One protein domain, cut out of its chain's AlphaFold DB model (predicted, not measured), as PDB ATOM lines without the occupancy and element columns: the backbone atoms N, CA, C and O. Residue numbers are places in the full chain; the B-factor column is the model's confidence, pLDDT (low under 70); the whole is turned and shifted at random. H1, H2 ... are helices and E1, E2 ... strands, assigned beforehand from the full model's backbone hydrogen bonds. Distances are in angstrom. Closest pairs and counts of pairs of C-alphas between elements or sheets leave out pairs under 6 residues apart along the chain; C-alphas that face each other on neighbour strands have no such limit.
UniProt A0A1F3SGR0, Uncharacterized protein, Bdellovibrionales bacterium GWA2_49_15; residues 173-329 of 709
ATOM      1  N   LYS A 173     -36.318  -2.383 224.164       91.56
ATOM      2  CA  LYS A 173     -34.992  -2.449 223.534       91.56
ATOM      3  C   LYS A 173     -34.458  -3.884 223.472       91.56
ATOM      4  O   LYS A 173     -34.015  -4.314 222.414       91.56
ATOM      5  N   ASN A 174     -34.542  -4.639 224.565       88.50
ATOM      6  CA  ASN A 174     -34.005  -6.000 224.615       88.50
ATOM      7  C   ASN A 174     -34.827  -6.972 223.758       88.50
ATOM      8  O   ASN A 174     -34.247  -7.827 223.101       88.50
ATOM      9  N   LEU A 175     -36.152  -6.797 223.697       92.69
ATOM     10  CA  LEU A 175     -37.018  -7.548 222.782       92.69
ATOM     11  C   LEU A 175     -36.711  -7.224 221.311       92.69
ATOM     12  O   LEU A 175     -36.648  -8.132 220.489       92.69
ATOM     13  N   ALA A 176     -36.485  -5.954 220.967       93.19
ATOM     14  CA  ALA A 176     -36.091  -5.573 219.611       93.19
ATOM     15  C   ALA A 176     -34.747  -6.208 219.217       93.19
ATOM     16  O   ALA A 176     -34.652  -6.837 218.168       93.19
ATOM     17  N   LEU A 177     -33.735  -6.120 220.086       88.50
ATOM     18  CA  LEU A 177     -32.424  -6.747 219.878       88.50
ATOM     19  C   LEU A 177     -32.529  -8.272 219.739       88.50
ATOM     20  O   LEU A 177     -31.972  -8.848 218.807       88.50
ATOM     21  N   ALA A 178     -33.313  -8.922 220.601       88.62
ATOM     22  CA  ALA A 178     -33.534 -10.361 220.530       88.62
ATOM     23  C   ALA A 178     -34.199 -10.789 219.223       88.62
ATOM     24  O   ALA A 178     -33.787 -11.781 218.628       88.62
ATOM     25  N   LEU A 179     -35.180 -10.026 218.741       92.75
ATOM     26  CA  LEU A 179     -35.800 -10.266 217.442       92.75
ATOM     27  C   LEU A 179     -34.773 -10.145 216.311       92.75
ATOM     28  O   LEU A 179     -34.636 -11.069 215.515       92.75
ATOM     29  N   MET A 180     -34.011  -9.048 216.269       89.25
ATOM     30  CA  MET A 180     -32.998  -8.818 215.231       89.25
ATOM     31  C   MET A 180     -31.938  -9.922 215.203       89.25
ATOM     32  O   MET A 180     -31.530 -10.382 214.137       89.25
ATOM     33  N   TYR A 181     -31.508 -10.386 216.376       85.12
ATOM     34  CA  TYR A 181     -30.561 -11.487 216.464       85.12
ATOM     35  C   TYR A 181     -31.178 -12.834 216.073       85.12
ATOM     36  O   TYR A 181     -30.506 -13.644 215.440       85.12
ATOM     37  N   GLY A 182     -32.455 -13.063 216.391       87.31
ATOM     38  CA  GLY A 182     -33.203 -14.238 215.939       87.31
ATOM     39  C   GLY A 182     -33.248 -14.338 214.416       87.31
ATOM     40  O   GLY A 182     -32.876 -15.370 213.866       87.31
ATOM     41  N   GLU A 183     -33.587 -13.245 213.730       88.38
ATOM     42  CA  GLU A 183     -33.603 -13.191 212.258       88.38
ATOM     43  C   GLU A 183     -32.197 -13.439 211.671       88.38
ATOM     44  O   GLU A 183     -32.045 -14.157 210.683       88.38
ATOM     45  N   ARG A 184     -31.136 -12.938 212.322       83.94
ATOM     46  CA  ARG A 184     -29.746 -13.239 211.932       83.94
ATOM     47  C   ARG A 184     -29.405 -14.724 212.076       83.94
ATOM     48  O   ARG A 184     -28.718 -15.269 211.213       83.94
ATOM     49  N   LEU A 185     -29.838 -15.380 213.153       82.88
ATOM     50  CA  LEU A 185     -29.622 -16.818 213.343       82.88
ATOM     51  C   LEU A 185     -30.393 -17.637 212.302       82.88
ATOM     52  O   LEU A 185     -29.849 -18.612 211.792       82.88
ATOM     53  N   GLU A 186     -31.614 -17.230 211.948       86.19
ATOM     54  CA  GLU A 186     -32.403 -17.859 210.879       86.19
ATOM     55  C   GLU A 186     -31.696 -17.750 209.521       86.19
ATOM     56  O   GLU A 186     -31.517 -18.753 208.830       86.19
ATOM     57  N   ALA A 187     -31.199 -16.568 209.165       83.44
ATOM     58  CA  ALA A 187     -30.440 -16.377 207.934       83.44
ATOM     59  C   ALA A 187     -29.098 -17.128 207.936       83.44
ATOM     60  O   ALA A 187     -28.740 -17.757 206.941       83.44
ATOM     61  N   GLY A 188     -28.372 -17.130 209.060       80.56
ATOM     62  CA  GLY A 188     -27.156 -17.928 209.224       80.56
ATOM     63  C   GLY A 188     -27.434 -19.428 209.086       80.56
ATOM     64  O   GLY A 188     -26.654 -20.146 208.456       80.56
ATOM     65  N   SER A 189     -28.562 -19.897 209.623       83.19
ATOM     66  CA  SER A 189     -29.048 -21.274 209.480       83.19
ATOM     67  C   SER A 189     -29.296 -21.617 208.008       83.19
ATOM     68  O   SER A 189     -28.769 -22.617 207.514       83.19
ATOM     69  N   ALA A 190     -30.010 -20.751 207.281       83.25
ATOM     70  CA  ALA A 190     -30.280 -20.913 205.852       83.25
ATOM     71  C   ALA A 190     -28.988 -20.906 205.014       83.25
ATOM     72  O   ALA A 190     -28.773 -21.800 204.194       83.25
ATOM     73  N   GLN A 191     -28.073 -19.967 205.280       80.81
ATOM     74  CA  GLN A 191     -26.785 -19.849 204.588       80.81
ATOM     75  C   GLN A 191     -25.922 -21.112 204.730       80.81
ATOM     76  O   GLN A 191     -25.203 -21.483 203.804       80.81
ATOM     77  N   ASN A 192     -25.992 -21.786 205.881       76.44
ATOM     78  CA  ASN A 192     -25.254 -23.025 206.137       76.44
ATOM     79  C   ASN A 192     -26.058 -24.294 205.777       76.44
ATOM     80  O   ASN A 192     -25.529 -25.406 205.867       76.44
ATOM     81  N   SER A 193     -27.301 -24.134 205.309       83.25
ATOM     82  CA  SER A 193     -28.270 -25.201 205.024       83.25
ATOM     83  C   SER A 193     -28.504 -26.125 206.225       83.25
ATOM     84  O   SER A 193     -28.465 -27.349 206.104       83.25
ATOM     85  N   CYS A 194     -28.752 -25.544 207.400       80.31
ATOM     86  CA  CYS A 194     -28.986 -26.287 208.642       80.31
ATOM     87  C   CYS A 194     -30.388 -26.924 208.747       80.31
ATOM     88  O   CYS A 194     -30.786 -27.353 209.827       80.31
ATOM     89  N   GLU A 195     -31.133 -26.997 207.638       72.75
ATOM     90  CA  GLU A 195     -32.481 -27.584 207.546       72.75
ATOM     91  C   GLU A 195     -32.488 -29.104 207.784       72.75
ATOM     92  O   GLU A 195     -33.497 -29.666 208.202       72.75
ATOM     93  N   SER A 196     -31.350 -29.771 207.566       62.09
ATOM     94  CA  SER A 196     -31.158 -31.205 207.789       62.09
ATOM     95  C   SER A 196     -30.112 -31.426 208.882       62.09
ATOM     96  O   SER A 196     -28.914 -31.296 208.639       62.09
ATOM     97  N   LEU A 197     -30.563 -31.815 210.081       51.66
ATOM     98  CA  LEU A 197     -29.703 -32.264 211.190       51.66
ATOM     99  C   LEU A 197     -28.864 -33.507 210.837       51.66
ATOM    100  O   LEU A 197     -27.905 -33.842 211.529       51.66
ATOM    101  N   THR A 198     -29.212 -34.198 209.753       45.00
ATOM    102  CA  THR A 198     -28.530 -35.390 209.264       45.00
ATOM    103  C   THR A 198     -27.543 -35.009 208.160       45.00
ATOM    104  O   THR A 198     -27.898 -34.957 206.985       45.00
ATOM    105  N   GLY A 199     -26.302 -34.683 208.522       46.91
ATOM    106  CA  GLY A 199     -25.224 -34.435 207.556       46.91
ATOM    107  C   GLY A 199     -24.086 -33.598 208.137       46.91
ATOM    108  O   GLY A 199     -24.330 -32.616 208.826       46.91
ATOM    109  N   GLY A 200     -22.834 -33.971 207.856       49.66
ATOM    110  CA  GLY A 200     -21.589 -33.466 208.466       49.66
ATOM    111  C   GLY A 200     -21.249 -31.964 208.364       49.66
ATOM    112  O   GLY A 200     -20.092 -31.597 208.544       49.66
ATOM    113  N   ARG A 201     -22.212 -31.054 208.163       56.75
ATOM    114  CA  ARG A 201     -22.047 -29.589 208.325       56.75
ATOM    115  C   ARG A 201     -22.108 -29.138 209.803       56.75
ATOM    116  O   ARG A 201     -22.391 -27.982 210.109       56.75
ATOM    117  N   GLY A 202     -21.831 -30.062 210.727       63.03
ATOM    118  CA  GLY A 202     -22.331 -30.055 212.104       63.03
ATOM    119  C   GLY A 202     -21.932 -28.867 212.981       63.03
ATOM    120  O   GLY A 202     -22.755 -28.405 213.753       63.03
ATOM    121  N   ALA A 203     -20.720 -28.314 212.880       63.97
ATOM    122  CA  ALA A 203     -20.266 -27.338 213.883       63.97
ATOM    123  C   ALA A 203     -20.996 -25.978 213.807       63.97
ATOM    124  O   ALA A 203     -21.443 -25.460 214.829       63.97
ATOM    125  N   ALA A 204     -21.155 -25.409 212.605       67.69
ATOM    126  CA  ALA A 204     -21.860 -24.135 212.435       67.69
ATOM    127  C   ALA A 204     -23.356 -24.281 212.747       67.69
ATOM    128  O   ALA A 204     -23.922 -23.448 213.449       67.69
ATOM    129  N   CYS A 205     -23.981 -25.373 212.300       76.75
ATOM    130  CA  CYS A 205     -25.387 -25.635 212.588       76.75
ATOM    131  C   CYS A 205     -25.639 -25.884 214.077       76.75
ATOM    132  O   CYS A 205     -26.551 -25.280 214.632       76.75
ATOM    133  N   ASN A 206     -24.784 -26.658 214.753       72.88
ATOM    134  CA  ASN A 206     -24.879 -26.866 216.199       72.88
ATOM    135  C   ASN A 206     -24.716 -25.545 216.965       72.88
ATOM    136  O   ASN A 206     -25.466 -25.289 217.905       72.88
ATOM    137  N   SER A 207     -23.782 -24.680 216.548       72.06
ATOM    138  CA  SER A 207     -23.610 -23.326 217.097       72.06
ATOM    139  C   SER A 207     -24.879 -22.487 216.978       72.06
ATOM    140  O   SER A 207     -25.371 -21.943 217.970       72.06
ATOM    141  N   ILE A 208     -25.415 -22.391 215.758       76.06
ATOM    142  CA  ILE A 208     -26.586 -21.577 215.438       76.06
ATOM    143  C   ILE A 208     -27.803 -22.105 216.194       76.06
ATOM    144  O   ILE A 208     -28.496 -21.326 216.839       76.06
ATOM    145  N   GLN A 209     -28.026 -23.420 216.195       78.88
ATOM    146  CA  GLN A 209     -29.133 -24.053 216.909       78.88
ATOM    147  C   GLN A 209     -29.015 -23.886 218.421       78.88
ATOM    148  O   GLN A 209     -29.994 -23.531 219.073       78.88
ATOM    149  N   HIS A 210     -27.823 -24.080 218.988       76.38
ATOM    150  CA  HIS A 210     -27.594 -23.868 220.413       76.38
ATOM    151  C   HIS A 210     -27.866 -22.412 220.805       76.38
ATOM    152  O   HIS A 210     -28.567 -22.143 221.779       76.38
ATOM    153  N   THR A 211     -27.366 -21.462 220.016       76.44
ATOM    154  CA  THR A 211     -27.561 -20.027 220.254       76.44
ATOM    155  C   THR A 211     -29.025 -19.620 220.062       76.44
ATOM    156  O   THR A 211     -29.566 -18.853 220.856       76.44
ATOM    157  N   SER A 212     -29.696 -20.191 219.064       81.81
ATOM    158  CA  SER A 212     -31.126 -20.020 218.807       81.81
ATOM    159  C   SER A 212     -31.952 -20.532 219.986       81.81
ATOM    160  O   SER A 212     -32.750 -19.788 220.548       81.81
ATOM    161  N   TYR A 213     -31.673 -21.741 220.479       78.94
ATOM    162  CA  TYR A 213     -32.298 -22.283 221.686       78.94
ATOM    163  C   TYR A 213     -32.099 -21.374 222.908       78.94
ATOM    164  O   TYR A 213     -33.036 -21.149 223.680       78.94
ATOM    165  N   ARG A 214     -30.899 -20.806 223.076       77.69
ATOM    166  CA  ARG A 214     -30.596 -19.862 224.162       77.69
ATOM    167  C   ARG A 214     -31.422 -18.588 224.071       77.69
ATOM    168  O   ARG A 214     -32.040 -18.187 225.060       77.69
ATOM    169  N   LEU A 215     -31.459 -17.986 222.886       82.69
ATOM    170  CA  LEU A 215     -32.249 -16.795 222.602       82.69
ATOM    171  C   LEU A 215     -33.735 -17.048 222.885       82.69
ATOM    172  O   LEU A 215     -34.369 -16.288 223.614       82.69
ATOM    173  N   HIS A 216     -34.272 -18.158 222.385       84.19
ATOM    174  CA  HIS A 216     -35.686 -18.494 222.511       84.19
ATOM    175  C   HIS A 216     -36.125 -18.682 223.966       84.19
ATOM    176  O   HIS A 216     -37.138 -18.121 224.379       84.19
ATOM    177  N   ASN A 217     -35.326 -19.385 224.774       80.81
ATOM    178  CA  ASN A 217     -35.603 -19.547 226.204       80.81
ATOM    179  C   ASN A 217     -35.454 -18.254 227.011       80.81
ATOM    180  O   ASN A 217     -36.037 -18.130 228.087       80.81
ATOM    181  N   SER A 218     -34.637 -17.316 226.534       82.44
ATOM    182  CA  SER A 218     -34.401 -16.045 227.222       82.44
ATOM    183  C   SER A 218     -35.488 -15.012 226.923       82.44
ATOM    184  O   SER A 218     -35.717 -14.132 227.744       82.44
ATOM    185  N   PHE A 219     -36.183 -15.125 225.785       89.38
ATOM    186  CA  PHE A 219     -37.214 -14.173 225.356       89.38
ATOM    187  C   PHE A 219     -38.553 -14.864 225.049       89.38
ATOM    188  O   PHE A 219     -39.041 -14.804 223.915       89.38
ATOM    189  N   PRO A 220     -39.215 -15.464 226.057       89.06
ATOM    190  CA  PRO A 220     -40.485 -16.180 225.877       89.06
ATOM    191  C   PRO A 220     -41.653 -15.279 225.432       89.06
ATOM    192  O   PRO A 220     -42.730 -15.766 225.080       89.06
ATOM    193  N   ALA A 221     -41.482 -13.954 225.451       90.25
ATOM    194  CA  ALA A 221     -42.433 -13.019 224.855       90.25
ATOM    195  C   ALA A 221     -42.420 -13.067 223.317       90.25
ATOM    196  O   ALA A 221     -43.475 -12.921 222.707       90.25
ATOM    197  N   LEU A 222     -41.257 -13.308 222.702       90.69
ATOM    198  CA  LEU A 222     -41.081 -13.387 221.246       90.69
ATOM    199  C   LEU A 222     -41.245 -14.806 220.712       90.69
ATOM    200  O   LEU A 222     -41.736 -14.994 219.600       90.69
ATOM    201  N   PHE A 223     -40.824 -15.789 221.502       89.69
ATOM    202  CA  PHE A 223     -40.686 -17.165 221.059       89.69
ATOM    203  C   PHE A 223     -41.517 -18.095 221.933       89.69
ATOM    204  O   PHE A 223     -41.556 -17.966 223.156       89.69
ATOM    205  N   ASN A 224     -42.176 -19.046 221.284       83.31
ATOM    206  CA  ASN A 224     -42.919 -20.115 221.921       83.31
ATOM    207  C   ASN A 224     -42.158 -21.412 221.741       83.31
ATOM    208  O   ASN A 224     -41.795 -21.782 220.625       83.31
ATOM    209  N   TYR A 225     -41.970 -22.113 222.849       73.69
ATOM    210  CA  TYR A 225     -41.436 -23.454 222.813       73.69
ATOM    211  C   TYR A 225     -42.573 -24.449 222.645       73.69
ATOM    212  O   TYR A 225     -43.515 -24.461 223.439       73.69
ATOM    213  N   ALA A 226     -42.487 -25.274 221.611       68.31
ATOM    214  CA  ALA A 226     -43.297 -26.466 221.486       68.31
ATOM    215  C   ALA A 226     -42.385 -27.678 221.355       68.31
ATOM    216  O   ALA A 226     -41.273 -27.619 220.833       68.31
ATOM    217  N   VAL A 227     -42.880 -28.804 221.837       63.16
ATOM    218  CA  VAL A 227     -42.229 -30.092 221.656       63.16
ATOM    219  C   VAL A 227     -43.036 -30.822 220.601       63.16
ATOM    220  O   VAL A 227     -44.221 -31.069 220.815       63.16
ATOM    221  N   GLN A 228     -42.426 -31.132 219.459       62.09
ATOM    222  CA  GLN A 228     -43.015 -32.060 218.496       62.09
ATOM    223  C   GLN A 228     -42.276 -33.397 218.550       62.09
ATOM    224  O   GLN A 228     -41.145 -33.473 219.017       62.09
ATOM    225  N   GLY A 229     -42.917 -34.463 218.081       60.12
ATOM    226  CA  GLY A 229     -42.351 -35.811 218.090       60.12
ATOM    227  C   GLY A 229     -42.960 -36.720 219.157       60.12
ATOM    228  O   GLY A 229     -43.940 -36.383 219.818       60.12
ATOM    229  N   THR A 230     -42.407 -37.924 219.269       61.81
ATOM    230  CA  THR A 230     -42.855 -38.930 220.246       61.81
ATOM    231  C   THR A 230     -42.160 -38.715 221.589       61.81
ATOM    232  O   THR A 230     -41.119 -38.063 221.638       61.81
ATOM    233  N   GLU A 231     -42.674 -39.309 222.675       57.53
ATOM    234  CA  GLU A 231     -41.992 -39.295 223.988       57.53
ATOM    235  C   GLU A 231     -40.528 -39.767 223.908       57.53
ATOM    236  O   GLU A 231     -39.704 -39.330 224.704       57.53
ATOM    237  N   ASN A 232     -40.195 -40.601 222.916       58.47
ATOM    238  CA  ASN A 232     -38.862 -41.176 222.739       58.47
ATOM    239  C   ASN A 232     -37.942 -40.357 221.820       58.47
ATOM    240  O   ASN A 232     -36.745 -40.616 221.779       58.47
ATOM    241  N   SER A 233     -38.480 -39.401 221.058       60.88
ATOM    242  CA  SER A 233     -37.690 -38.518 220.190       60.88
ATOM    243  C   SER A 233     -38.349 -37.141 220.070       60.88
ATOM    244  O   SER A 233     -38.803 -36.758 218.985       60.88
ATOM    245  N   PRO A 234     -38.458 -36.402 221.180       63.75
ATOM    246  CA  PRO A 234     -38.998 -35.056 221.166       63.75
ATOM    247  C   PRO A 234     -38.005 -34.119 220.479       63.75
ATOM    248  O   PRO A 234     -36.899 -33.882 220.968       63.75
ATOM    249  N   THR A 235     -38.411 -33.573 219.341       65.88
ATOM    250  CA  THR A 235     -37.687 -32.513 218.660       65.88
ATOM    251  C   THR A 235     -38.251 -31.181 219.128       65.88
ATOM    252  O   THR A 235     -39.446 -30.907 218.957       65.88
ATOM    253  N   PRO A 236     -37.422 -30.332 219.741       65.69
ATOM    254  CA  PRO A 236     -37.862 -28.995 220.051       65.69
ATOM    255  C   PRO A 236     -38.169 -28.214 218.782       65.69
ATOM    256  O   PRO A 236     -37.335 -28.126 217.882       65.69
ATOM    257  N   ILE A 237     -39.351 -27.611 218.736       73.56
ATOM    258  CA  ILE A 237     -39.720 -26.674 217.685       73.56
ATOM    259  C   ILE A 237     -39.961 -25.328 218.323       73.56
ATOM    260  O   ILE A 237     -40.761 -25.176 219.248       73.56
ATOM    261  N   VAL A 238     -39.255 -24.333 217.804       76.81
ATOM    262  CA  VAL A 238     -39.514 -22.961 218.197       76.81
ATOM    263  C   VAL A 238     -40.485 -22.351 217.208       76.81
ATOM    264  O   VAL A 238     -40.249 -22.335 216.003       76.81
ATOM    265  N   HIS A 239     -41.574 -21.820 217.747       84.69
ATOM    266  CA  HIS A 239     -42.531 -21.031 216.999       84.69
ATOM    267  C   HIS A 239     -42.362 -19.553 217.343       84.69
ATOM    268  O   HIS A 239     -42.180 -19.181 218.503       84.69
ATOM    269  N   LYS A 240     -42.485 -18.691 216.335       90.44
ATOM    270  CA  LYS A 240     -42.672 -17.253 216.544       90.44
ATOM    271  C   LYS A 240     -43.998 -17.045 217.295       90.44
ATOM    272  O   LYS A 240     -45.002 -17.682 216.966       90.44
ATOM    273  N   ALA A 241     -44.013 -16.205 218.329       88.12
ATOM    274  CA  ALA A 241     -45.233 -15.915 219.082       88.12
ATOM    275  C   ALA A 241     -46.301 -15.261 218.174       88.12
ATOM    276  O   ALA A 241     -45.942 -14.604 217.193       88.12
ATOM    277  N   PRO A 242     -47.609 -15.344 218.500       91.25
ATOM    278  CA  PRO A 242     -48.678 -14.789 217.656       91.25
ATOM    279  C   PRO A 242     -48.509 -13.300 217.320       91.25
ATOM    280  O   PRO A 242     -48.962 -12.836 216.276       91.25
ATOM    281  N   LYS A 243     -47.845 -12.543 218.204       93.62
ATOM    282  CA  LYS A 243     -47.566 -11.106 218.055       93.62
ATOM    283  C   LYS A 243     -46.151 -10.773 217.583       93.62
ATOM    284  O   LYS A 243     -45.795  -9.598 217.536       93.62
ATOM    285  N   TYR A 244     -45.373 -11.776 217.182       94.75
ATOM    286  CA  TYR A 244     -44.020 -11.591 216.665       94.75
ATOM    287  C   TYR A 244     -44.008 -10.742 215.389       94.75
ATOM    288  O   TYR A 244     -43.320  -9.728 215.349       94.75
ATOM    289  N   ASN A 245     -44.806 -11.098 214.374       95.50
ATOM    290  CA  ASN A 245     -44.811 -10.385 213.089       95.50
ATOM    291  C   ASN A 245     -45.335  -8.945 213.222       95.50
ATOM    292  O   ASN A 245     -44.776  -8.040 212.608       95.50
ATOM    293  N   ASP A 246     -46.337  -8.717 214.082       96.25
ATOM    294  CA  ASP A 246     -46.816  -7.368 214.422       96.25
ATOM    295  C   ASP A 246     -45.672  -6.510 214.998       96.25
ATOM    296  O   ASP A 246     -45.519  -5.341 214.642       96.25
ATOM    297  N   PHE A 247     -44.863  -7.083 215.898       97.44
ATOM    298  CA  PHE A 247     -43.724  -6.396 216.510       97.44
ATOM    299  C   PHE A 247     -42.556  -6.211 215.530       97.44
ATOM    300  O   PHE A 247     -42.006  -5.113 215.467       97.44
ATOM    301  N   ARG A 248     -42.241  -7.226 214.711       96.62
ATOM    302  CA  ARG A 248     -41.251  -7.154 213.620       96.62
ATOM    303  C   ARG A 248     -41.580  -6.012 212.662       96.62
ATOM    304  O   ARG A 248     -40.739  -5.152 212.435       96.62
ATOM    305  N   GLY A 249     -42.812  -5.960 212.152       96.75
ATOM    306  CA  GLY A 249     -43.238  -4.929 211.203       96.75
ATOM    307  C   GLY A 249     -43.160  -3.513 211.782       96.75
ATOM    308  O   GLY A 249     -42.727  -2.587 211.095       96.75
ATOM    309  N   ALA A 250     -43.512  -3.346 213.060       97.62
ATOM    310  CA  ALA A 250     -43.396  -2.062 213.748       97.62
ATOM    311  C   ALA A 250     -41.932  -1.654 214.002       97.62
ATOM    312  O   ALA A 250     -41.599  -0.472 213.922       97.62
ATOM    313  N   LEU A 251     -41.051  -2.622 214.280       97.00
ATOM    314  CA  LEU A 251     -39.610  -2.397 214.404       97.00
ATOM    315  C   LEU A 251     -38.990  -1.972 213.065       97.00
ATOM    316  O   LEU A 251     -38.275  -0.972 213.028       97.00
ATOM    317  N   CYS A 252     -39.316  -2.660 211.964       96.69
ATOM    318  CA  CYS A 252     -38.892  -2.267 210.617       96.69
ATOM    319  C   CYS A 252     -39.355  -0.844 210.293       96.69
ATOM    320  O   CYS A 252     -38.560  -0.025 209.838       96.69
ATOM    321  N   PHE A 253     -40.616  -0.514 210.590       97.88
ATOM    322  CA  PHE A 253     -41.139   0.828 210.350       97.88
ATOM    323  C   PHE A 253     -40.384   1.899 211.150       97.88
ATOM    324  O   PHE A 253     -39.998   2.921 210.586       97.88
ATOM    325  N   LEU A 254     -40.099   1.644 212.434       97.69
ATOM    326  CA  LEU A 254     -39.298   2.537 213.276       97.69
ATOM    327  C   LEU A 254     -37.891   2.760 212.704       97.69
ATOM    328  O   LEU A 254     -37.454   3.900 212.564       97.69
ATOM    329  N   MET A 255     -37.187   1.681 212.359       96.38
ATOM    330  CA  MET A 255     -35.814   1.762 211.855       96.38
ATOM    331  C   MET A 255     -35.742   2.428 210.482       96.38
ATOM    332  O   MET A 255     -34.864   3.255 210.244       96.38
ATOM    333  N   GLY A 256     -36.676   2.109 209.586       95.50
ATOM    334  CA  GLY A 256     -36.749   2.707 208.260       95.50
ATOM    335  C   GLY A 256     -37.095   4.195 208.291       95.50
ATOM    336  O   GLY A 256     -36.643   4.936 207.414       95.50
ATOM    337  N   ALA A 257     -37.892   4.634 209.279       96.19
ATOM    338  CA  ALA A 257     -38.364   6.018 209.395       96.19
ATOM    339  C   ALA A 257     -37.230   6.978 209.777       96.19
ATOM    340  O   ALA A 257     -37.275   8.166 209.448       96.19
ATOM    341  N   HIS A 258     -36.184   6.458 210.423       94.75
ATOM    342  CA  HIS A 258     -34.991   7.220 210.749       94.75
ATOM    343  C   HIS A 258     -34.307   7.740 209.479       94.75
ATOM    344  O   HIS A 258     -33.880   6.973 208.614       94.75
ATOM    345  N   ASN A 259     -34.200   9.067 209.359       90.25
ATOM    346  CA  ASN A 259     -33.647   9.749 208.187       90.25
ATOM    347  C   ASN A 259     -34.340   9.340 206.874       90.25
ATOM    348  O   ASN A 259     -33.678   9.127 205.859       90.25
ATOM    349  N   ALA A 260     -35.662   9.131 206.897       87.94
ATOM    350  CA  ALA A 260     -36.449   8.770 205.715       87.94
ATOM    351  C   ALA A 260     -36.800   9.955 204.806       87.94
ATOM    352  O   ALA A 260     -37.107   9.746 203.638       87.94
ATOM    353  N   GLY A 261     -36.768  11.193 205.305       90.81
ATOM    354  CA  GLY A 261     -37.203  12.351 204.522       90.81
ATOM    355  C   GLY A 261     -38.665  12.213 204.079       90.81
ATOM    356  O   GLY A 261     -39.554  12.099 204.919       90.81
ATOM    357  N   THR A 262     -38.909  12.220 202.766       93.81
ATOM    358  CA  THR A 262     -40.248  12.203 202.143       93.81
ATOM    359  C   THR A 262     -40.695  10.826 201.640       93.81
ATOM    360  O   THR A 262     -41.632  10.740 200.845       93.81
ATOM    361  N   LEU A 263     -40.039   9.742 202.070       94.56
ATOM    362  CA  LEU A 263     -40.439   8.385 201.689       94.56
ATOM    363  C   LEU A 263     -41.871   8.065 202.148       94.56
ATOM    364  O   LEU A 263     -42.306   8.459 203.233       94.56
ATOM    365  N   SER A 264     -42.592   7.312 201.318       96.38
ATOM    366  CA  SER A 264     -43.894   6.745 201.686       96.38
ATOM    367  C   SER A 264     -43.751   5.683 202.783       96.38
ATOM    368  O   SER A 264     -42.686   5.094 202.949       96.38
ATOM    369  N   GLU A 265     -44.830   5.393 203.514       95.81
ATOM    370  CA  GLU A 265     -44.810   4.373 204.579       95.81
ATOM    371  C   GLU A 265     -44.348   3.001 204.090       95.81
ATOM    372  O   GLU A 265     -43.594   2.333 204.792       95.81
ATOM    373  N   GLU A 266     -44.745   2.611 202.880       96.31
ATOM    374  CA  GLU A 266     -44.320   1.344 202.287       96.31
ATOM    375  C   GLU A 266     -42.810   1.329 202.043       96.31
ATOM    376  O   GLU A 266     -42.113   0.442 202.523       96.31
ATOM    377  N   GLN A 267     -42.270   2.378 201.412       96.69
ATOM    378  CA  GLN A 267     -40.825   2.506 201.189       96.69
ATOM    379  C   GLN A 267     -40.035   2.530 202.501       96.69
ATOM    380  O   GLN A 267     -38.923   2.011 202.566       96.69
ATOM    381  N   ILE A 268     -40.600   3.127 203.552       96.12
ATOM    382  CA  ILE A 268     -40.007   3.135 204.887       96.12
ATOM    383  C   ILE A 268     -39.953   1.718 205.460       96.12
ATOM    384  O   ILE A 268     -38.912   1.322 205.984       96.12
ATOM    385  N   ARG A 269     -41.036   0.940 205.353       96.19
ATOM    386  CA  ARG A 269     -41.052  -0.456 205.812       96.19
ATOM    387  C   ARG A 269     -40.058  -1.303 205.034       96.19
ATOM    388  O   ARG A 269     -39.218  -1.926 205.673       96.19
ATOM    389  N   THR A 270     -40.070  -1.231 203.701       94.88
ATOM    390  CA  THR A 270     -39.105  -1.937 202.844       94.88
ATOM    391  C   THR A 270     -37.667  -1.572 203.208       94.88
ATOM    392  O   THR A 270     -36.811  -2.442 203.323       94.88
ATOM    393  N   ARG A 271     -37.381  -0.288 203.460       92.12
ATOM    394  CA  ARG A 271     -36.057   0.152 203.918       92.12
ATOM    395  C   ARG A 271     -35.682  -0.461 205.269       92.12
ATOM    396  O   ARG A 271     -34.538  -0.861 205.461       92.12
ATOM    397  N   GLY A 272     -36.625  -0.512 206.207       93.06
ATOM    398  CA  GLY A 272     -36.434  -1.144 207.510       93.06
ATOM    399  C   GLY A 272     -36.195  -2.651 207.428       93.06
ATOM    400  O   GLY A 272     -35.361  -3.173 208.160       93.06
ATOM    401  N   GLU A 273     -36.899  -3.339 206.531       93.00
ATOM    402  CA  GLU A 273     -36.668  -4.755 206.223       93.00
ATOM    403  C   GLU A 273     -35.284  -4.967 205.616       93.00
ATOM    404  O   GLU A 273     -34.545  -5.812 206.111       93.00
ATOM    405  N   GLY A 274     -34.886  -4.114 204.670       89.19
ATOM    406  CA  GLY A 274     -33.537  -4.110 204.110       89.19
ATOM    407  C   GLY A 274     -32.454  -3.985 205.184       89.19
ATOM    408  O   GLY A 274     -31.460  -4.691 205.126       89.19
ATOM    409  N   PHE A 275     -32.658  -3.179 206.236       87.81
ATOM    410  CA  PHE A 275     -31.703  -3.129 207.351       87.81
ATOM    411  C   PHE A 275     -31.604  -4.444 208.130       87.81
ATOM    412  O   PHE A 275     -30.503  -4.815 208.539       87.81
ATOM    413  N   LEU A 276     -32.724  -5.138 208.358       84.12
ATOM    414  CA  LEU A 276     -32.700  -6.445 209.019       84.12
ATOM    415  C   LEU A 276     -32.004  -7.484 208.137       84.12
ATOM    416  O   LEU A 276     -31.147  -8.208 208.637       84.12
ATOM    417  N   GLU A 277     -32.324  -7.509 206.844       83.19
ATOM    418  CA  GLU A 277     -31.737  -8.417 205.854       83.19
ATOM    419  C   GLU A 277     -30.235  -8.158 205.657       83.19
ATOM    420  O   GLU A 277     -29.436  -9.086 205.771       83.19
ATOM    421  N   ASP A 278     -29.808  -6.907 205.493       72.56
ATOM    422  CA  ASP A 278     -28.389  -6.531 205.412       72.56
ATOM    423  C   ASP A 278     -27.638  -6.901 206.701       72.56
ATOM    424  O   ASP A 278     -26.495  -7.367 206.668       72.56
ATOM    425  N   GLY A 279     -28.294  -6.748 207.856       58.59
ATOM    426  CA  GLY A 279     -27.777  -7.179 209.155       58.59
ATOM    427  C   GLY A 279     -27.617  -8.699 209.287       58.59
ATOM    428  O   GLY A 279     -26.844  -9.165 210.134       58.59
ATOM    429  N   THR A 280     -28.301  -9.477 208.441       57.50
ATOM    430  CA  THR A 280     -28.156 -10.935 208.384       57.50
ATOM    431  C   THR A 280     -26.956 -11.403 207.559       57.50
ATOM    432  O   THR A 280     -26.421 -12.484 207.816       57.50
ATOM    433  N   ALA A 281     -26.461 -10.574 206.635       53.97
ATOM    434  CA  ALA A 281     -25.327 -10.880 205.767       53.97
ATOM    435  C   ALA A 281     -23.978 -10.711 206.494       53.97
ATOM    436  O   ALA A 281     -23.169  -9.875 206.113       53.97
ATOM    437  N   LEU A 282     -23.724 -11.467 207.572       52.88
ATOM    438  CA  LEU A 282     -22.468 -11.499 208.357       52.88
ATOM    439  C   LEU A 282     -21.901 -10.141 208.841       52.88
ATOM    440  O   LEU A 282     -20.865 -10.129 209.508       52.88
ATOM    441  N   GLY A 283     -22.566  -9.015 208.572       57.22
ATOM    442  CA  GLY A 283     -22.142  -7.680 208.971       57.22
ATOM    443  C   GLY A 283     -22.080  -7.527 210.493       57.22
ATOM    444  O   GLY A 283     -22.634  -8.350 211.233       57.22
ATOM    445  N   PRO A 284     -21.401  -6.495 211.014       61.25
ATOM    446  CA  PRO A 284     -21.306  -6.278 212.454       61.25
ATOM    447  C   PRO A 284     -22.699  -5.989 213.034       61.25
ATOM    448  O   PRO A 284     -23.339  -5.008 212.659       61.25
ATOM    449  N   TYR A 285     -23.168  -6.829 213.965       66.88
ATOM    450  CA  TYR A 285     -24.491  -6.682 214.593       66.88
ATOM    451  C   TYR A 285     -24.634  -5.340 215.332       66.88
ATOM    452  O   TYR A 285     -25.716  -4.753 215.323       66.88
ATOM    453  N   ARG A 286     -23.530  -4.770 215.834       68.69
ATOM    454  CA  ARG A 286     -23.489  -3.393 216.355       68.69
ATOM    455  C   ARG A 286     -24.048  -2.358 215.390       68.69
ATOM    456  O   ARG A 286     -24.769  -1.474 215.819       68.69
ATOM    457  N   GLY A 287     -23.765  -2.475 214.091       78.81
ATOM    458  CA  GLY A 287     -24.280  -1.525 213.106       78.81
ATOM    459  C   GLY A 287     -25.809  -1.519 213.060       78.81
ATOM    460  O   GLY A 287     -26.414  -0.477 212.823       78.81
ATOM    461  N   LEU A 288     -26.435  -2.667 213.328       82.50
ATOM    462  CA  LEU A 288     -27.883  -2.797 213.417       82.50
ATOM    463  C   LEU A 288     -28.419  -2.289 214.766       82.50
ATOM    464  O   LEU A 288     -29.391  -1.534 214.789       82.50
ATOM    465  N   GLU A 289     -27.759  -2.640 215.874       84.88
ATOM    466  CA  GLU A 289     -28.096  -2.126 217.207       84.88
ATOM    467  C   GLU A 289     -27.979  -0.595 217.283       84.88
ATOM    468  O   GLU A 289     -28.888   0.063 217.785       84.88
ATOM    469  N   ASP A 290     -26.898  -0.014 216.764       84.44
ATOM    470  CA  ASP A 290     -26.655   1.428 216.757       84.44
ATOM    471  C   ASP A 290     -27.731   2.150 215.942       84.44
ATOM    472  O   ASP A 290     -28.296   3.140 216.410       84.44
ATOM    473  N   ARG A 291     -28.102   1.617 214.769       88.31
ATOM    474  CA  ARG A 291     -29.216   2.146 213.963       88.31
ATOM    475  C   ARG A 291     -30.536   2.093 214.718       88.31
ATOM    476  O   ARG A 291     -31.279   3.072 214.699       88.31
ATOM    477  N   PHE A 292     -30.831   0.977 215.382       93.44
ATOM    478  CA  PHE A 292     -32.028   0.854 216.206       93.44
ATOM    479  C   PHE A 292     -32.020   1.860 217.364       93.44
ATOM    480  O   PHE A 292     -33.019   2.543 217.579       93.44
ATOM    481  N   ASN A 293     -30.901   1.994 218.081       90.62
ATOM    482  CA  ASN A 293     -30.763   2.926 219.198       90.62
ATOM    483  C   ASN A 293     -30.954   4.380 218.741       90.62
ATOM    484  O   ASN A 293     -31.716   5.112 219.368       90.62
ATOM    485  N   GLN A 294     -30.336   4.772 217.622       91.25
ATOM    486  CA  GLN A 294     -30.512   6.098 217.021       91.25
ATOM    487  C   GLN A 294     -31.966   6.340 216.603       91.25
ATOM    488  O   GLN A 294     -32.532   7.385 216.923       91.25
ATOM    489  N   ALA A 295     -32.596   5.364 215.941       94.69
ATOM    490  CA  ALA A 295     -33.996   5.457 215.543       94.69
ATOM    491  C   ALA A 295     -34.916   5.611 216.762       94.69
ATOM    492  O   ALA A 295     -35.781   6.482 216.771       94.69
ATOM    493  N   LEU A 296     -34.705   4.811 217.811       95.62
ATOM    494  CA  LEU A 296     -35.486   4.862 219.044       95.62
ATOM    495  C   LEU A 296     -35.321   6.206 219.772       95.62
ATOM    496  O   LEU A 296     -36.313   6.786 220.216       95.62
ATOM    497  N   GLU A 297     -34.091   6.712 219.879       94.00
ATOM    498  CA  GLU A 297     -33.793   8.004 220.500       94.00
ATOM    499  C   GLU A 297     -34.428   9.159 219.721       94.00
ATOM    500  O   GLU A 297     -35.147   9.967 220.311       94.00
ATOM    501  N   ALA A 298     -34.234   9.209 218.400       93.25
ATOM    502  CA  ALA A 298     -34.843  10.218 217.540       93.25
ATOM    503  C   ALA A 298     -36.376  10.183 217.650       93.25
ATOM    504  O   ALA A 298     -37.013  11.207 217.892       93.25
ATOM    505  N   ALA A 299     -36.982   8.996 217.589       94.88
ATOM    506  CA  ALA A 299     -38.432   8.864 217.626       94.88
ATOM    507  C   ALA A 299     -39.069   9.231 218.973       94.88
ATOM    508  O   ALA A 299     -40.232   9.627 219.014       94.88
ATOM    509  N   SER A 300     -38.302   9.155 220.065       93.50
ATOM    510  CA  SER A 300     -38.735   9.619 221.387       93.50
ATOM    511  C   SER A 300     -38.843  11.146 221.504       93.50
ATOM    512  O   SER A 300     -39.539  11.633 222.393       93.50
ATOM    513  N   ARG A 301     -38.177  11.893 220.609       94.94
ATOM    514  CA  ARG A 301     -38.131  13.367 220.599       94.94
ATOM    515  C   ARG A 301     -39.074  13.995 219.573       94.94
ATOM    516  O   ARG A 301     -39.406  15.171 219.690       94.94
ATOM    517  N   GLU A 302     -39.484  13.229 218.570       94.44
ATOM    518  CA  GLU A 302     -40.275  13.727 217.448       94.44
ATOM    519  C   GLU A 302     -41.770  13.889 217.792       94.44
ATOM    520  O   GLU A 302     -42.340  13.064 218.517       94.44
ATOM    521  N   PRO A 303     -42.464  14.907 217.241       94.56
ATOM    522  CA  PRO A 303     -43.896  15.081 217.441       94.56
ATOM    523  C   PRO A 303     -44.685  13.866 216.957       94.56
ATOM    524  O   PRO A 303     -44.368  13.268 215.926       94.56
ATOM    525  N   ALA A 304     -45.796  13.558 217.627       92.56
ATOM    526  CA  ALA A 304     -46.669  12.450 217.248       92.56
ATOM    527  C   ALA A 304     -47.187  12.549 215.790       92.56
ATOM    528  O   ALA A 304     -47.422  11.535 215.134       92.56
ATOM    529  N   SER A 305     -47.360  13.750 215.247       94.06
ATOM    530  CA  SER A 305     -47.803  13.938 213.860       94.06
ATOM    531  C   SER A 305     -46.735  13.608 212.811       94.06
ATOM    532  O   SER A 305     -47.089  13.368 211.660       94.06
ATOM    533  N   SER A 306     -45.451  13.581 213.179       95.56
ATOM    534  CA  SER A 306     -44.369  13.239 212.253       95.56
ATOM    535  C   SER A 306     -44.413  11.756 211.861       95.56
ATOM    536  O   SER A 306     -44.954  10.915 212.586       95.56
ATOM    537  N   MET A 307     -43.783  11.417 210.733       95.81
ATOM    538  CA  MET A 307     -43.620  10.024 210.307       95.81
ATOM    539  C   MET A 307     -42.897   9.190 211.374       95.81
ATOM    540  O   MET A 307     -43.321   8.087 211.711       95.81
ATOM    541  N   MET A 308     -41.850   9.760 211.972       96.38
ATOM    542  CA  MET A 308     -41.078   9.112 213.024       96.38
ATOM    543  C   MET A 308     -41.899   8.918 214.310       96.38
ATOM    544  O   MET A 308     -41.910   7.835 214.893       96.38
ATOM    545  N   GLY A 309     -42.666   9.929 214.722       95.50
ATOM    546  CA  GLY A 309     -43.579   9.829 215.859       95.50
ATOM    547  C   GLY A 309     -44.706   8.817 215.622       95.50
ATOM    548  O   GLY A 309     -45.114   8.116 216.557       95.50
ATOM    549  N   LYS A 310     -45.208   8.698 214.382       96.75
ATOM    550  CA  LYS A 310     -46.147   7.635 213.978       96.75
ATOM    551  C   LYS A 310     -45.500   6.257 214.127       96.75
ATOM    552  O   LYS A 310     -46.095   5.398 214.780       96.75
ATOM    553  N   ALA A 311     -44.288   6.071 213.608       96.75
ATOM    554  CA  ALA A 311     -43.548   4.818 213.732       96.75
ATOM    555  C   ALA A 311     -43.282   4.445 215.201       96.75
ATOM    556  O   ALA A 311     -43.491   3.299 215.599       96.75
ATOM    557  N   TYR A 312     -42.948   5.422 216.051       97.25
ATOM    558  CA  TYR A 312     -42.776   5.196 217.488       97.25
ATOM    559  C   TYR A 312     -44.058   4.748 218.189       97.25
ATOM    560  O   TYR A 312     -44.030   3.829 219.012       97.25
ATOM    561  N   ARG A 313     -45.205   5.362 217.864       97.00
ATOM    562  CA  ARG A 313     -46.504   4.924 218.399       97.00
ATOM    563  C   ARG A 313     -46.835   3.506 217.969       97.00
ATOM    564  O   ARG A 313     -47.314   2.732 218.797       97.00
ATOM    565  N   GLU A 314     -46.578   3.161 216.711       97.38
ATOM    566  CA  GLU A 314     -46.796   1.806 216.210       97.38
ATOM    567  C   GLU A 314     -45.904   0.798 216.941       97.38
ATOM    568  O   GLU A 314     -46.416  -0.199 217.449       97.38
ATOM    569  N   TYR A 315     -44.616   1.110 217.109       97.44
ATOM    570  CA  TYR A 315     -43.669   0.316 217.892       97.44
ATOM    571  C   TYR A 315     -44.131   0.119 219.344       97.44
ATOM    572  O   TYR A 315     -44.239  -1.017 219.806       97.44
ATOM    573  N   ARG A 316     -44.494   1.193 220.064       97.00
ATOM    574  CA  ARG A 316     -45.005   1.090 221.446       97.00
ATOM    575  C   ARG A 316     -46.303   0.288 221.524       97.00
ATOM    576  O   ARG A 316     -46.495  -0.484 222.463       97.00
ATOM    577  N   SER A 317     -47.190   0.460 220.547       97.06
ATOM    578  CA  SER A 317     -48.466  -0.252 220.463       97.06
ATOM    579  C   SER A 317     -48.259  -1.750 220.213       97.06
ATOM    580  O   SER A 317     -48.847  -2.578 220.909       97.06
ATOM    581  N   ALA A 318     -47.370  -2.114 219.284       97.25
ATOM    582  CA  ALA A 318     -46.996  -3.499 219.017       97.25
ATOM    583  C   ALA A 318     -46.293  -4.141 220.221       97.25
ATOM    584  O   ALA A 318     -46.662  -5.243 220.620       97.25
ATOM    585  N   LEU A 319     -45.374  -3.420 220.873       96.50
ATOM    586  CA  LEU A 319     -44.720  -3.862 222.105       96.50
ATOM    587  C   LEU A 319     -45.734  -4.128 223.228       96.50
ATOM    588  O   LEU A 319     -45.642  -5.139 223.923       96.50
ATOM    589  N   ARG A 320     -46.730  -3.249 223.401       96.50
ATOM    590  CA  ARG A 320     -47.812  -3.442 224.377       96.50
ATOM    591  C   ARG A 320     -48.627  -4.699 224.063       96.50
ATOM    592  O   ARG A 320     -48.877  -5.481 224.976       96.50
ATOM    593  N   ARG A 321     -48.999  -4.921 222.795       97.00
ATOM    594  CA  ARG A 321     -49.724  -6.134 222.365       97.00
ATOM    595  C   ARG A 321     -48.908  -7.404 222.592       97.00
ATOM    596  O   ARG A 321     -49.453  -8.373 223.106       97.00
ATOM    597  N   LEU A 322     -47.614  -7.387 222.265       95.75
ATOM    598  CA  LEU A 322     -46.694  -8.502 222.505       95.75
ATOM    599  C   LEU A 322     -46.626  -8.860 223.997       95.75
ATOM    600  O   LEU A 322     -46.734 -10.023 224.370       95.75
ATOM    601  N   LYS A 323     -46.514  -7.852 224.867       95.19
ATOM    602  CA  LYS A 323     -46.501  -8.034 226.326       95.19
ATOM    603  C   LYS A 323     -47.834  -8.527 226.882       95.19
ATOM    604  O   LYS A 323     -47.836  -9.327 227.810       95.19
ATOM    605  N   GLN A 324     -48.958  -8.059 226.337       95.50
ATOM    606  CA  GLN A 324     -50.294  -8.532 226.715       95.50
ATOM    607  C   GLN A 324     -50.507  -9.997 226.318       95.50
ATOM    608  O   GLN A 324     -50.996 -10.770 227.137       95.50
ATOM    609  N   ASP A 325     -50.101 -10.375 225.103       95.00
ATOM    610  CA  ASP A 325     -50.100 -11.767 224.642       95.00
ATOM    611  C   ASP A 325     -49.241 -12.642 225.560       95.00
ATOM    612  O   ASP A 325     -49.721 -13.636 226.101       95.00
ATOM    613  N   HIS A 326     -48.004 -12.216 225.833       93.75
ATOM    614  CA  HIS A 326     -47.111 -12.916 226.748       93.75
ATOM    615  C   HIS A 326     -47.719 -13.066 228.154       93.75
ATOM    616  O   HIS A 326     -47.731 -14.168 228.697       93.75
ATOM    617  N   LEU A 327     -48.291 -11.999 228.724       94.38
ATOM    618  CA  LEU A 327     -48.983 -12.042 230.017       94.38
ATOM    619  C   LEU A 327     -50.136 -13.059 230.021       94.38
ATOM    620  O   LEU A 327     -50.270 -13.816 230.982       94.38
ATOM    621  N   GLY A 328     -50.954 -13.081 228.963       93.75
ATOM    622  CA  GLY A 328     -52.036 -14.053 228.791       93.75
ATOM    623  C   GLY A 328     -51.511 -15.488 228.778       93.75
ATOM    624  O   GLY A 328     -51.926 -16.299 229.604       93.75
ATOM    625  N   ARG A 329     -50.507 -15.763 227.938       92.75
ATOM    626  CA  ARG A 329     -49.877 -17.087 227.831       92.75
ATOM    627  C   ARG A 329     -49.242 -17.548 229.140       92.75
ATOM    628  O   ARG A 329     -49.402 -18.702 229.515       92.75
TER     629      ARG A 329
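This is residues 173 to 329 of the 709 residues of an uncharacterized protein of Bdellovibrionales bacterium GWA2_49_15 (UniProt A0A1F3SGR0). Four helices make a packed body at one end, with H3 packed on H4, H5 and H6; H1 runs from beside this body through the middle of the domain, H2 folds back along it as a helical hairpin, and the strand hairpin E1 and E2 makes the other end, meeting H2 near His 216 and Phe 223 and opening from it as a V. H1 joins the body through H4. The printed part has 157 residues, with six named helices and two antiparallel strands in the order H1 H2 E1 E2 H3 H4 H5 H6, mostly helix. It is compact, with a radius of gyration of the C-alphas of 17.1 A, and elongated, spanning 56 by 36 by 22 A.

Find C-alpha 173 at (-34.992, -2.449, 223.534); from there H1 runs 28.7 A to residue 192. H2 takes residues 202 to 218, E1 223 to 230, E2 233 to 240, H3 244 to 257, H4 265 to 280 and H5 285 to 301. H6, residues 307 to 329, runs 32.9 A to C-alpha 329 at (-49.877, -17.087, 227.831).

H1 touches H2 at Leu 185 and Ile 208, C-alphas 6.0 A apart. H1 touches H4 at Arg 184 and Thr 280, 4.5 A between C-alphas. Look across E1 and E2 for N 226 and O 237, 2.9 A apart. H3 touches H4 about perpendicular at 77 degrees, closest C-alphas Gly 256 and Gly 272, 3.9 A. H3 touches H6 at a shallow tilt of 18 degrees, opposite ways, closest C-alphas Ala 250 and Tyr 315, 4.8 A. H5 touches H3 at Ala 295 and Met 255, C-alphas 5.5 A apart. Every O i to N i+4 pair is within hydrogen-bond range in H1, H2, H3, H4 and H6, and 12 of 13 in H5.

The C-alphas farthest apart, Asn 232 and Thr 262, are 57.2 A apart. The printed part has no cut and no long link. pLDDT is under 70 at residues 196 to 204, 226 to 236 and 279 to 286.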